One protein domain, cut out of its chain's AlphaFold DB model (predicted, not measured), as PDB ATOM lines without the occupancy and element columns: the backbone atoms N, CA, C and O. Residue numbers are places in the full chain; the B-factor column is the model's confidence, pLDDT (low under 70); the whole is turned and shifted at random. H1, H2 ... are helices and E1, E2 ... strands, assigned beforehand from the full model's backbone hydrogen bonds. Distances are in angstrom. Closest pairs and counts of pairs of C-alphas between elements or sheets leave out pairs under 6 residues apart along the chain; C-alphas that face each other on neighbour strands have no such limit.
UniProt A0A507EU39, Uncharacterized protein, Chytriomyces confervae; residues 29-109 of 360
ATOM      1  N   SER A  29       3.042  27.652 -10.251       73.88
ATOM      2  CA  SER A  29       3.651  28.616  -9.340       73.88
ATOM      3  C   SER A  29       5.163  28.613  -9.514       73.88
ATOM      4  O   SER A  29       5.776  27.576  -9.769       73.88
ATOM      5  N   VAL A  30       5.760  29.789  -9.395       75.31
ATOM      6  CA  VAL A  30       7.200  29.997  -9.490       75.31
ATOM      7  C   VAL A  30       7.631  30.863  -8.324       75.31
ATOM      8  O   VAL A  30       7.138  31.981  -8.167       75.31
ATOM      9  N   THR A  31       8.583  30.369  -7.547       80.38
ATOM     10  CA  THR A  31       9.235  31.137  -6.493       80.38
ATOM     11  C   THR A  31      10.490  31.806  -7.048       80.38
ATOM     12  O   THR A  31      11.389  31.153  -7.579       80.38
ATOM     13  N   CYS A  32      10.562  33.124  -6.905       78.69
ATOM     14  CA  CYS A  32      11.654  33.968  -7.369       78.69
ATOM     15  C   CYS A  32      12.389  34.572  -6.169       78.69
ATOM     16  O   CYS A  32      11.810  35.352  -5.411       78.69
ATOM     17  N   ALA A  33      13.669  34.248  -6.013       82.19
ATOM     18  CA  ALA A  33      14.571  34.929  -5.097       82.19
ATOM     19  C   ALA A  33      15.098  36.195  -5.781       82.19
ATOM     20  O   ALA A  33      15.836  36.119  -6.764       82.19
ATOM     21  N   VAL A  34      14.701  37.358  -5.275       83.12
ATOM     22  CA  VAL A  34      15.161  38.659  -5.761       83.12
ATOM     23  C   VAL A  34      16.096  39.254  -4.722       83.12
ATOM     24  O   VAL A  34      15.688  39.539  -3.595       83.12
ATOM     25  N   THR A  35      17.347  39.448  -5.110       84.81
ATOM     26  CA  THR A  35      18.356  40.119  -4.297       84.81
ATOM     27  C   THR A  35      18.511  41.550  -4.785       84.81
ATOM     28  O   THR A  35      18.670  41.795  -5.982       84.81
ATOM     29  N   VAL A  36      18.456  42.497  -3.852       84.69
ATOM     30  CA  VAL A  36      18.617  43.927  -4.120       84.69
ATOM     31  C   VAL A  36      19.863  44.421  -3.403       84.69
ATOM     32  O   VAL A  36      19.936  44.359  -2.175       84.69
ATOM     33  N   ALA A  37      20.828  44.926  -4.165       84.88
ATOM     34  CA  ALA A  37      21.981  45.640  -3.636       84.88
ATOM     35  C   ALA A  37      21.799  47.159  -3.826       84.88
ATOM     36  O   ALA A  37      21.162  47.593  -4.795       84.88
ATOM     37  N   PRO A  38      22.317  47.979  -2.895       81.50
ATOM     38  CA  PRO A  38      22.042  49.413  -2.862       81.50
ATOM     39  C   PRO A  38      22.691  50.193  -4.006       81.50
ATOM     40  O   PRO A  38      22.213  51.282  -4.308       81.50
ATOM     41  N   THR A  39      23.742  49.657  -4.632       79.75
ATOM     42  CA  THR A  39      24.499  50.339  -5.682       79.75
ATOM     43  C   THR A  39      24.773  49.424  -6.874       79.75
ATOM     44  O   THR A  39      24.923  48.207  -6.757       79.75
ATOM     45  N   CYS A  40      24.825  50.038  -8.054       77.56
ATOM     46  CA  CYS A  40      25.167  49.398  -9.323       77.56
ATOM     47  C   CYS A  40      26.670  49.200  -9.540       77.56
ATOM     48  O   CYS A  40      27.088  48.331 -10.306       77.56
ATOM     49  N   SER A  41      27.486  50.004  -8.866       70.69
ATOM     50  CA  SER A  41      28.924  49.816  -8.773       70.69
ATOM     51  C   SER A  41      29.191  48.726  -7.743       70.69
ATOM     52  O   SER A  41      29.012  48.962  -6.553       70.69
ATOM     53  N   GLY A  42      29.619  47.539  -8.180       57.94
ATOM     54  CA  GLY A  42      29.929  46.386  -7.317       57.94
ATOM     55  C   GLY A  42      31.125  46.570  -6.366       57.94
ATOM     56  O   GLY A  42      31.851  45.611  -6.129       57.94
ATOM     57  N   ALA A  43      31.362  47.790  -5.884       51.59
ATOM     58  CA  ALA A  43      32.458  48.191  -5.009       51.59
ATOM     59  C   ALA A  43      32.019  48.455  -3.557       51.59
ATOM     60  O   ALA A  43      32.878  48.482  -2.683       51.59
ATOM     61  N   ASP A  44      30.718  48.603  -3.282       50.28
ATOM     62  CA  ASP A  44      30.224  48.781  -1.913       50.28
ATOM     63  C   ASP A  44      29.654  47.465  -1.374       50.28
ATOM     64  O   ASP A  44      28.657  46.949  -1.884       50.28
ATOM     65  N   GLU A  45      30.252  46.950  -0.295       52.06
ATOM     66  CA  GLU A  45      29.752  45.839   0.535       52.06
ATOM     67  C   GLU A  45      28.494  46.243   1.335       52.06
ATOM     68  O   GLU A  45      28.351  45.978   2.529       52.06
ATOM     69  N   GLY A  46      27.555  46.934   0.690       57.44
ATOM     70  CA  GLY A  46      26.233  47.164   1.248       57.44
ATOM     71  C   GLY A  46      25.500  45.833   1.388       57.44
ATOM     72  O   GLY A  46      25.537  44.992   0.489       57.44
ATOM     73  N   SER A  47      24.822  45.632   2.518       61.09
ATOM     74  CA  SER A  47      24.075  44.405   2.804       61.09
ATOM     75  C   SER A  47      23.033  44.169   1.706       61.09
ATOM     76  O   SER A  47      22.065  44.920   1.589       61.09
ATOM     77  N   ALA A  48      23.235  43.143   0.881       72.12
ATOM     78  CA  ALA A  48      22.263  42.764  -0.130       72.12
ATOM     79  C   ALA A  48      21.034  42.155   0.559       72.12
ATOM     80  O   ALA A  48      21.158  41.235   1.371       72.12
ATOM     81  N   LEU A  49      19.844  42.670   0.252       79.44
ATOM     82  CA  LEU A  49      18.598  42.137   0.791       79.44
ATOM     83  C   LEU A  49      18.030  41.116  -0.194       79.44
ATOM     84  O   LEU A  49      17.626  41.485  -1.297       79.44
ATOM     85  N   THR A  50      17.959  39.846   0.204       81.56
ATOM     86  CA  THR A  50      17.267  38.803  -0.568       81.56
ATOM     87  C   THR A  50      15.838  38.648  -0.067       81.56
ATOM     88  O   THR A  50      15.598  38.494   1.128       81.56
ATOM     89  N   SER A  51      14.871  38.696  -0.977       81.31
ATOM     90  CA  SER A  51      13.450  38.459  -0.702       81.31
ATOM     91  C   SER A  51      12.891  37.417  -1.666       81.31
ATOM     92  O   SER A  51      13.294  37.364  -2.826       81.31
ATOM     93  N   PHE A  52      11.954  36.599  -1.193       81.12
ATOM     94  CA  PHE A  52      11.309  35.559  -1.993       81.12
ATOM     95  C   PHE A  52       9.901  35.999  -2.391       81.12
ATOM     96  O   PHE A  52       9.124  36.446  -1.548       81.12
ATOM     97  N   TYR A  53       9.586  35.873  -3.677       80.62
ATOM     98  CA  TYR A  53       8.322  36.302  -4.267       80.62
ATOM     99  C   TYR A  53       7.711  35.183  -5.100       80.62
ATOM    100  O   TYR A  53       8.420  34.517  -5.846       80.62
ATOM    101  N   ASN A  54       6.390  35.031  -5.034       78.38
ATOM    102  CA  ASN A  54       5.689  33.944  -5.716       78.38
ATOM    103  C   ASN A  54       4.917  34.482  -6.915       78.38
ATOM    104  O   ASN A  54       4.016  35.302  -6.758       78.38
ATOM    105  N   PHE A  55       5.242  34.010  -8.109       76.94
ATOM    106  CA  PHE A  55       4.582  34.367  -9.360       76.94
ATOM    107  C   PHE A  55       3.839  33.165  -9.934       76.94
ATOM    108  O   PHE A  55       4.129  32.016  -9.612       76.94
ATOM    109  N   CYS A  56       2.888  33.429 -10.817       73.31
ATOM    110  CA  CYS A  56       2.273  32.410 -11.651       73.31
ATOM    111  C   CYS A  56       2.897  32.483 -13.043       73.31
ATOM    112  O   CYS A  56       3.142  33.577 -13.543       73.31
ATOM    113  N   THR A  57       3.140  31.350 -13.689       71.06
ATOM    114  CA  THR A  57       3.635  31.317 -15.071       71.06
ATOM    115  C   THR A  57       2.680  30.549 -15.972       71.06
ATOM    116  O   THR A  57       2.019  29.594 -15.545       71.06
ATOM    117  N   ASP A  58       2.572  31.003 -17.219       64.69
ATOM    118  CA  ASP A  58       1.836  30.308 -18.267       64.69
ATOM    119  C   ASP A  58       2.777  29.577 -19.241       64.69
ATOM    120  O   ASP A  58       4.001  29.594 -19.114       64.69
ATOM    121  N   LYS A  59       2.197  28.916 -20.248       60.97
ATOM    122  CA  LYS A  59       2.931  28.131 -21.256       60.97
ATOM    123  C   LYS A  59       3.973  28.935 -22.040       60.97
ATOM    124  O   LYS A  59       4.830  28.333 -22.681       60.97
ATOM    125  N   LYS A  60       3.879  30.268 -22.051       58.88
ATOM    126  CA  LYS A  60       4.825  31.145 -22.749       58.88
ATOM    127  C   LYS A  60       6.003  31.549 -21.859       58.88
ATOM    128  O   LYS A  60       6.900  32.234 -22.343       58.88
ATOM    129  N   GLY A  61       6.024  31.110 -20.597       57.81
ATOM    130  CA  GLY A  61       7.029  31.516 -19.617       57.81
ATOM    131  C   GLY A  61       6.839  32.956 -19.139       57.81
ATOM    132  O   GLY A  61       7.763  33.540 -18.579       57.81
ATOM    133  N   GLU A  62       5.663  33.546 -19.377       66.38
ATOM    134  CA  GLU A  62       5.343  34.892 -18.914       66.38
ATOM    135  C   GLU A  62       4.939  34.839 -17.439       66.38
ATOM    136  O   GLU A  62       3.965  34.177 -17.067       66.38
ATOM    137  N   PHE A  63       5.681  35.554 -16.593       67.12
ATOM    138  CA  PHE A  63       5.359  35.670 -15.177       67.12
ATOM    139  C   PHE A  63       4.223  36.671 -14.961       67.12
ATOM    140  O   PHE A  63       4.259  37.810 -15.425       67.12
ATOM    141  N   LYS A  64       3.221  36.236 -14.207       69.44
ATOM    142  CA  LYS A  64       2.042  36.991 -13.797       69.44
ATOM    143  C   LYS A  64       1.986  37.034 -12.276       69.44
ATOM    144  O   LYS A  64       2.411  36.101 -11.595       69.44
ATOM    145  N   LEU A  65       1.457  38.124 -11.736       68.44
ATOM    146  CA  LEU A  65       1.202  38.224 -10.302       68.44
ATOM    147  C   LEU A  65       0.068  37.260  -9.899       68.44
ATOM    148  O   LEU A  65      -0.876  37.086 -10.677       68.44
ATOM    149  N   PRO A  66       0.142  36.634  -8.710       68.00
ATOM    150  CA  PRO A  66      -0.951  35.829  -8.169       68.00
ATOM    151  C   PRO A  66      -2.170  36.698  -7.822       68.00
ATOM    152  O   PRO A  66      -2.082  37.926  -7.787       68.00
ATOM    153  N   TYR A  67      -3.313  36.062  -7.546       57.12
ATOM    154  CA  TYR A  67      -4.470  36.754  -6.966       57.12
ATOM    155  C   TYR A  67      -4.090  37.322  -5.586       57.12
ATOM    156  O   TYR A  67      -3.607  36.572  -4.741       57.12
ATOM    157  N   ASP A  68      -4.267  38.635  -5.399       60.75
ATOM    158  CA  ASP A  68      -3.850  39.424  -4.224       60.75
ATOM    159  C   ASP A  68      -2.353  39.308  -3.857       60.75
ATOM    160  O   ASP A  68      -1.990  38.747  -2.818       60.75
ATOM    161  N   PRO A  69      -1.443  39.856  -4.687       65.06
ATOM    162  CA  PRO A  69      -0.018  39.836  -4.387       65.06
ATOM    163  C   PRO A  69       0.310  40.752  -3.190       65.06
ATOM    164  O   PRO A  69      -0.309  41.810  -3.030       65.06
ATOM    165  N   PRO A  70       1.337  40.424  -2.385       67.31
ATOM    166  CA  PRO A  70       1.869  41.341  -1.382       67.31
ATOM    167  C   PRO A  70       2.273  42.674  -2.025       67.31
ATOM    168  O   PRO A  70       2.854  42.694  -3.112       67.31
ATOM    169  N   VAL A  71       2.044  43.794  -1.329       65.00
ATOM    170  CA  VAL A  71       2.369  45.149  -1.828       65.00
ATOM    171  C   VAL A  71       3.826  45.241  -2.305       65.00
ATOM    172  O   VAL A  71       4.099  45.767  -3.383       65.00
ATOM    173  N   ASN A  72       4.750  44.617  -1.576       69.94
ATOM    174  CA  ASN A  72       6.183  44.614  -1.889       69.94
ATOM    175  C   ASN A  72       6.514  43.900  -3.216       69.94
ATOM    176  O   ASN A  72       7.503  44.223  -3.871       69.94
ATOM    177  N   GLN A  73       5.677  42.950  -3.643       69.69
ATOM    178  CA  GLN A  73       5.834  42.253  -4.918       69.69
ATOM    179  C   GLN A  73       5.368  43.119  -6.094       69.69
ATOM    180  O   GLN A  73       5.976  43.098  -7.164       69.69
ATOM    181  N   THR A  74       4.319  43.924  -5.893       66.38
ATOM    182  CA  THR A  74       3.836  44.871  -6.915       66.38
ATOM    183  C   THR A  74       4.802  46.029  -7.167       66.38
ATOM    184  O   THR A  74       4.767  46.619  -8.240       66.38
ATOM    185  N   SER A  75       5.692  46.324  -6.213       68.31
ATOM    186  CA  SER A  75       6.701  47.386  -6.317       68.31
ATOM    187  C   SER A  75       8.018  46.968  -6.977       68.31
ATOM    188  O   SER A  75       8.936  47.783  -7.062       68.31
ATOM    189  N   LEU A  76       8.154  45.712  -7.416       73.06
ATOM    190  CA  LEU A  76       9.344  45.281  -8.151       73.06
ATOM    191  C   LEU A  76       9.471  46.054  -9.479       73.06
ATOM    192  O   LEU A  76       8.461  46.467 -10.049       73.06
ATOM    193  N   PRO A  77      10.691  46.275  -9.993       69.69
ATOM    194  CA  PRO A  77      10.871  46.937 -11.277       69.69
ATOM    195  C   PRO A  77      10.459  46.031 -12.442       69.69
ATOM    196  O   PRO A  77      10.726  44.827 -12.454       69.69
ATOM    197  N   THR A  78       9.821  46.619 -13.453       67.50
ATOM    198  CA  THR A  78       9.432  45.924 -14.686       67.50
ATOM    199  C   THR A  78      10.662  45.499 -15.493       67.50
ATOM    200  O   THR A  78      11.616  46.269 -15.587       67.50
ATOM    201  N   GLY A  79      10.634  44.330 -16.139       61.03
ATOM    202  CA  GLY A  79      11.703  43.896 -17.046       61.03
ATOM    203  C   GLY A  79      12.877  43.175 -16.379       61.03
ATOM    204  O   GLY A  79      13.915  42.987 -17.013       61.03
ATOM    205  N   LEU A  80      12.735  42.758 -15.118       66.00
ATOM    206  CA  LEU A  80      13.686  41.841 -14.496       66.00
ATOM    207  C   LEU A  80      13.708  40.498 -15.245       66.00
ATOM    208  O   LEU A  80      12.686  40.039 -15.763       66.00
ATOM    209  N   VAL A  81      14.882  39.869 -15.289       70.81
ATOM    210  CA  VAL A  81      15.085  38.580 -15.956       70.81
ATOM    211  C   VAL A  81      15.408  37.524 -14.906       70.81
ATOM    212  O   VAL A  81      16.259  37.724 -14.045       70.81
ATOM    213  N   CYS A  82      14.694  36.404 -14.973       71.31
ATOM    214  CA  CYS A  82      14.828  35.259 -14.069       71.31
ATOM    215  C   CYS A  82      15.994  34.334 -14.469       71.31
ATOM    216  O   CYS A  82      15.799  33.142 -14.689       71.31
ATOM    217  N   ASP A  83      17.196  34.875 -14.629       71.56
ATOM    218  CA  ASP A  83      18.387  34.142 -15.090       71.56
ATOM    219  C   ASP A  83      19.629  34.401 -14.223       71.56
ATOM    220  O   ASP A  83      20.750  34.091 -14.619       71.56
ATOM    221  N   ALA A  84      19.425  34.974 -13.034       69.88
ATOM    222  CA  ALA A  84      20.462  35.455 -12.127       69.88
ATOM    223  C   ALA A  84      21.366  36.553 -12.720       69.88
ATOM    224  O   ALA A  84      22.382  36.894 -12.110       69.88
ATOM    225  N   THR A  85      21.009  37.152 -13.866       76.00
ATOM    226  CA  THR A  85      21.795  38.259 -14.414       76.00
ATOM    227  C   THR A  85      21.576  39.541 -13.605       76.00
ATOM    228  O   THR A  85      20.434  39.919 -13.326       76.00
ATOM    229  N   PRO A  86      22.657  40.238 -13.210       79.31
ATOM    230  CA  PRO A  86      22.555  41.521 -12.531       79.31
ATOM    231  C   PRO A  86      21.993  42.587 -13.476       79.31
ATOM    232  O   PRO A  86      22.504  42.806 -14.575       79.31
ATOM    233  N   ARG A  87      20.931  43.267 -13.037       78.44
ATOM    234  CA  ARG A  87      20.277  44.363 -13.756       78.44
ATOM    235  C   ARG A  87      20.190  45.599 -12.880       78.44
ATOM    236  O   ARG A  87      19.646  45.571 -11.781       78.44
ATOM    237  N   CYS A  88      20.702  46.698 -13.408       80.12
ATOM    238  CA  CYS A  88      20.639  47.998 -12.769       80.12
ATOM    239  C   CYS A  88      19.341  48.715 -13.107       80.12
ATOM    240  O   CYS A  88      19.057  48.955 -14.280       80.12
ATOM    241  N   VAL A  89      18.571  49.070 -12.079       78.44
ATOM    242  CA  VAL A  89      17.342  49.854 -12.220       78.44
ATOM    243  C   VAL A  89      17.311  50.918 -11.130       78.44
ATOM    244  O   VAL A  89      17.310  50.583  -9.948       78.44
ATOM    245  N   ALA A  90      17.259  52.193 -11.530       77.06
ATOM    246  CA  ALA A  90      17.236  53.338 -10.611       77.06
ATOM    247  C   ALA A  90      18.329  53.241  -9.520       77.06
ATOM    248  O   ALA A  90      18.029  53.236  -8.327       77.06
ATOM    249  N   ASP A  91      19.582  53.077  -9.962       78.25
ATOM    250  CA  ASP A  91      20.813  52.990  -9.156       78.25
ATOM    251  C   ASP A  91      20.932  51.809  -8.181       78.25
ATOM    252  O   ASP A  91      21.971  51.641  -7.544       78.25
ATOM    253  N   LYS A  92      19.927  50.930  -8.128       82.75
ATOM    254  CA  LYS A  92      19.969  49.667  -7.385       82.75
ATOM    255  C   LYS A  92      20.251  48.502  -8.317       82.75
ATOM    256  O   LYS A  92      19.725  48.437  -9.434       82.75
ATOM    257  N   LEU A  93      21.040  47.551  -7.830       84.81
ATOM    258  CA  LEU A  93      21.324  46.321  -8.551       84.81
ATOM    259  C   LEU A  93      20.347  45.231  -8.119       84.81
ATOM    260  O   LEU A  93      20.301  44.850  -6.952       84.81
ATOM    261  N   TYR A  94      19.593  44.710  -9.078       81.31
ATOM    262  CA  TYR A  94      18.678  43.597  -8.887       81.31
ATOM    263  C   TYR A  94      19.262  42.342  -9.524       81.31
ATOM    264  O   TYR A  94      19.673  42.361 -10.684       81.31
ATOM    265  N   THR A  95      19.249  41.235  -8.796       82.44
ATOM    266  CA  THR A  95      19.456  39.893  -9.352       82.44
ATOM    267  C   THR A  95      18.248  39.038  -9.002       82.44
ATOM    268  O   THR A  95      17.743  39.102  -7.883       82.44
ATOM    269  N   ALA A  96      17.745  38.261  -9.962       78.94
ATOM    270  CA  ALA A  96      16.580  37.407  -9.759       78.94
ATOM    271  C   ALA A  96      16.870  35.979 -10.228       78.94
ATOM    272  O   ALA A  96      17.255  35.768 -11.378       78.94
ATOM    273  N   SER A  97      16.663  34.997  -9.353       77.56
ATOM    274  CA  SER A  97      16.695  33.572  -9.694       77.56
ATOM    275  C   SER A  97      15.351  32.935  -9.369       77.56
ATOM    276  O   SER A  97      14.765  33.197  -8.322       77.56
ATOM    277  N   CYS A  98      14.822  32.138 -10.293       76.00
ATOM    278  CA  CYS A  98      13.431  31.704 -10.248       76.00
ATOM    279  C   CYS A  98      13.340  30.194 -10.450       76.00
ATOM    280  O   CYS A  98      13.998  29.644 -11.334       76.00
ATOM    281  N   TYR A  99      12.526  29.537  -9.630       73.06
ATOM    282  CA  TYR A  99      12.371  28.087  -9.591       73.06
ATOM    283  C   TYR A  99      10.892  27.736  -9.720       73.06
ATOM    284  O   TYR A  99      10.042  28.380  -9.110       73.06
ATOM    285  N   VAL A 100      10.581  26.732 -10.539       69.44
ATOM    286  CA  VAL A 100       9.205  26.249 -10.688       69.44
ATOM    287  C   VAL A 100       8.854  25.386  -9.488       69.44
ATOM    288  O   VAL A 100       9.538  24.399  -9.212       69.44
ATOM    289  N   ASP A 101       7.762  25.730  -8.817       64.25
ATOM    290  CA  ASP A 101       7.204  24.918  -7.750       64.25
ATOM    291  C   ASP A 101       6.233  23.907  -8.356       64.25
ATOM    292  O   ASP A 101       5.207  24.265  -8.940       64.25
ATOM    293  N   TYR A 102       6.542  22.622  -8.199       55.44
ATOM    294  CA  TYR A 102       5.684  21.534  -8.678       55.44
ATOM    295  C   TYR A 102       4.389  21.385  -7.860       55.44
ATOM    296  O   TYR A 102       3.459  20.704  -8.287       55.44
ATOM    297  N   THR A 103       4.303  22.037  -6.699       54.47
ATOM    298  CA  THR A 103       3.068  22.185  -5.924       54.47
ATOM    299  C   THR A 103       2.331  23.430  -6.397       54.47
ATOM    300  O   THR A 103       2.782  24.539  -6.124       54.47
ATOM    301  N   THR A 104       1.200  23.271  -7.088       55.50
ATOM    302  CA  THR A 104       0.381  24.403  -7.533       55.50
ATOM    303  C   THR A 104      -0.107  25.210  -6.333       55.50
ATOM    304  O   THR A 104      -0.931  24.749  -5.542       55.50
ATOM    305  N   VAL A 105       0.375  26.447  -6.190       56.38
ATOM    306  CA  VAL A 105      -0.203  27.370  -5.207       56.38
ATOM    307  C   VAL A 105      -1.671  27.629  -5.599       56.38
ATOM    308  O   VAL A 105      -1.938  27.936  -6.768       56.38
ATOM    309  N   PRO A 106      -2.639  27.547  -4.661       53.06
ATOM    310  CA  PRO A 106      -4.065  27.720  -4.955       53.06
ATOM    311  C   PRO A 106      -4.388  29.018  -5.713       53.06
ATOM    312  O   PRO A 106      -5.286  29.039  -6.551       53.06
ATOM    313  N   SER A 107      -3.612  30.082  -5.487       56.03
ATOM    314  CA  SER A 107      -3.772  31.397  -6.120       56.03
ATOM    315  C   SER A 107      -3.387  31.454  -7.606       56.03
ATOM    316  O   SER A 107      -3.736  32.428  -8.272       56.03
ATOM    317  N   CYS A 108      -2.728  30.425  -8.152       60.09
ATOM    318  CA  CYS A 108      -2.405  30.330  -9.582       60.09
ATOM    319  C   CYS A 108      -3.428  29.520 -10.394       60.09
ATOM    320  O   CYS A 108      -3.356  29.511 -11.623       60.09
ATOM    321  N   SER A 109      -4.403  28.878  -9.734       53.25
ATOM    322  CA  SER A 109      -5.440  28.064 -10.392       53.25
ATOM    323  C   SER A 109      -6.488  28.891 -11.157       53.25
ATOM    324  O   SER A 109      -7.093  28.394 -12.102       53.25
TER     325      SER A 109
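This is residues 29 to 109 of the 360 residues of an uncharacterized protein of Chytriomyces confervae (UniProt A0A507EU39). A strongly twisted antiparallel sheet of three long strands, E2, E1 and E4, with the short E3 at one edge, forms a wall; the stretch from residue 58 to residue 86, with the small helix H1 in it, loops back and forth over one face. The link between E1 and E2 lies at one end of the long axis, and the tail after E4 lies at the other. The printed part has 81 residues with one named helix and four named strands, in the order E1, E2, H1, E3, E4, and the sheet's order is E2, E1, E4, E3. The class is mostly strand, though under half of the residues are in named elements. The whole is compact, with a radius of gyration of the C-alphas of 13.4 A, yet elongated, spanning 43 by 23 by 19 A.

Find C-alpha 29 at (3.651, 28.616, -9.340); from there E1, residues 29 to 37, runs 25.7 A to C-alpha 37 at (21.981, 45.640, -3.636). E2, residues 49 to 57, covers 24.3 A. E4, residues 92 to 101, is the longest strand and runs 27.8 A to C-alpha 101 at (7.204, 24.918, -7.750). Look for E3 at residues 87 to 89 and for H1 at residues 71 to 74.

Begin at the inner strands E1 and E4, which are antiparallel at 160 degrees between their directions; N 33 and O 97 are 2.8 A apart, within hydrogen-bond range. On E1's other side is the edge strand E2, antiparallel at 151 degrees, with N 32 and O 53 at 2.8 A; E1 and E2 form a hairpin. E3, the other edge strand, forms a hairpin with E4, antiparallel at 123 degrees, with N 87 and O 94 at 2.8 A. E3 is apart from E1 and from E2. From edge to edge the strands' lines turn by 81 degrees. Residues 56 to 57 of E2 also pair, antiparallel, with residues 63 to 64. H1 is on the sheet but only grazes it, with its residues 72 to 73; its closest C-alpha pair with E2 is Tyr 53 and Gln 73, 6.5 A. H1 is too short for an O i to N i+4 pair, and its one O i to N i+3 pair is within range.

The two C-alphas farthest apart, those of Ala 43 and Ser 109, are 43.2 A from each other. The printed part has no cut. The links E1 to E2, E2 to H1 and H1 to E3 are long, and E3 to E4 is tight. The mean pLDDT of the printed part is 70.3; look for values under 70 in 39 residues, among them 42 to 47, 58 to 75 and 100 to 109.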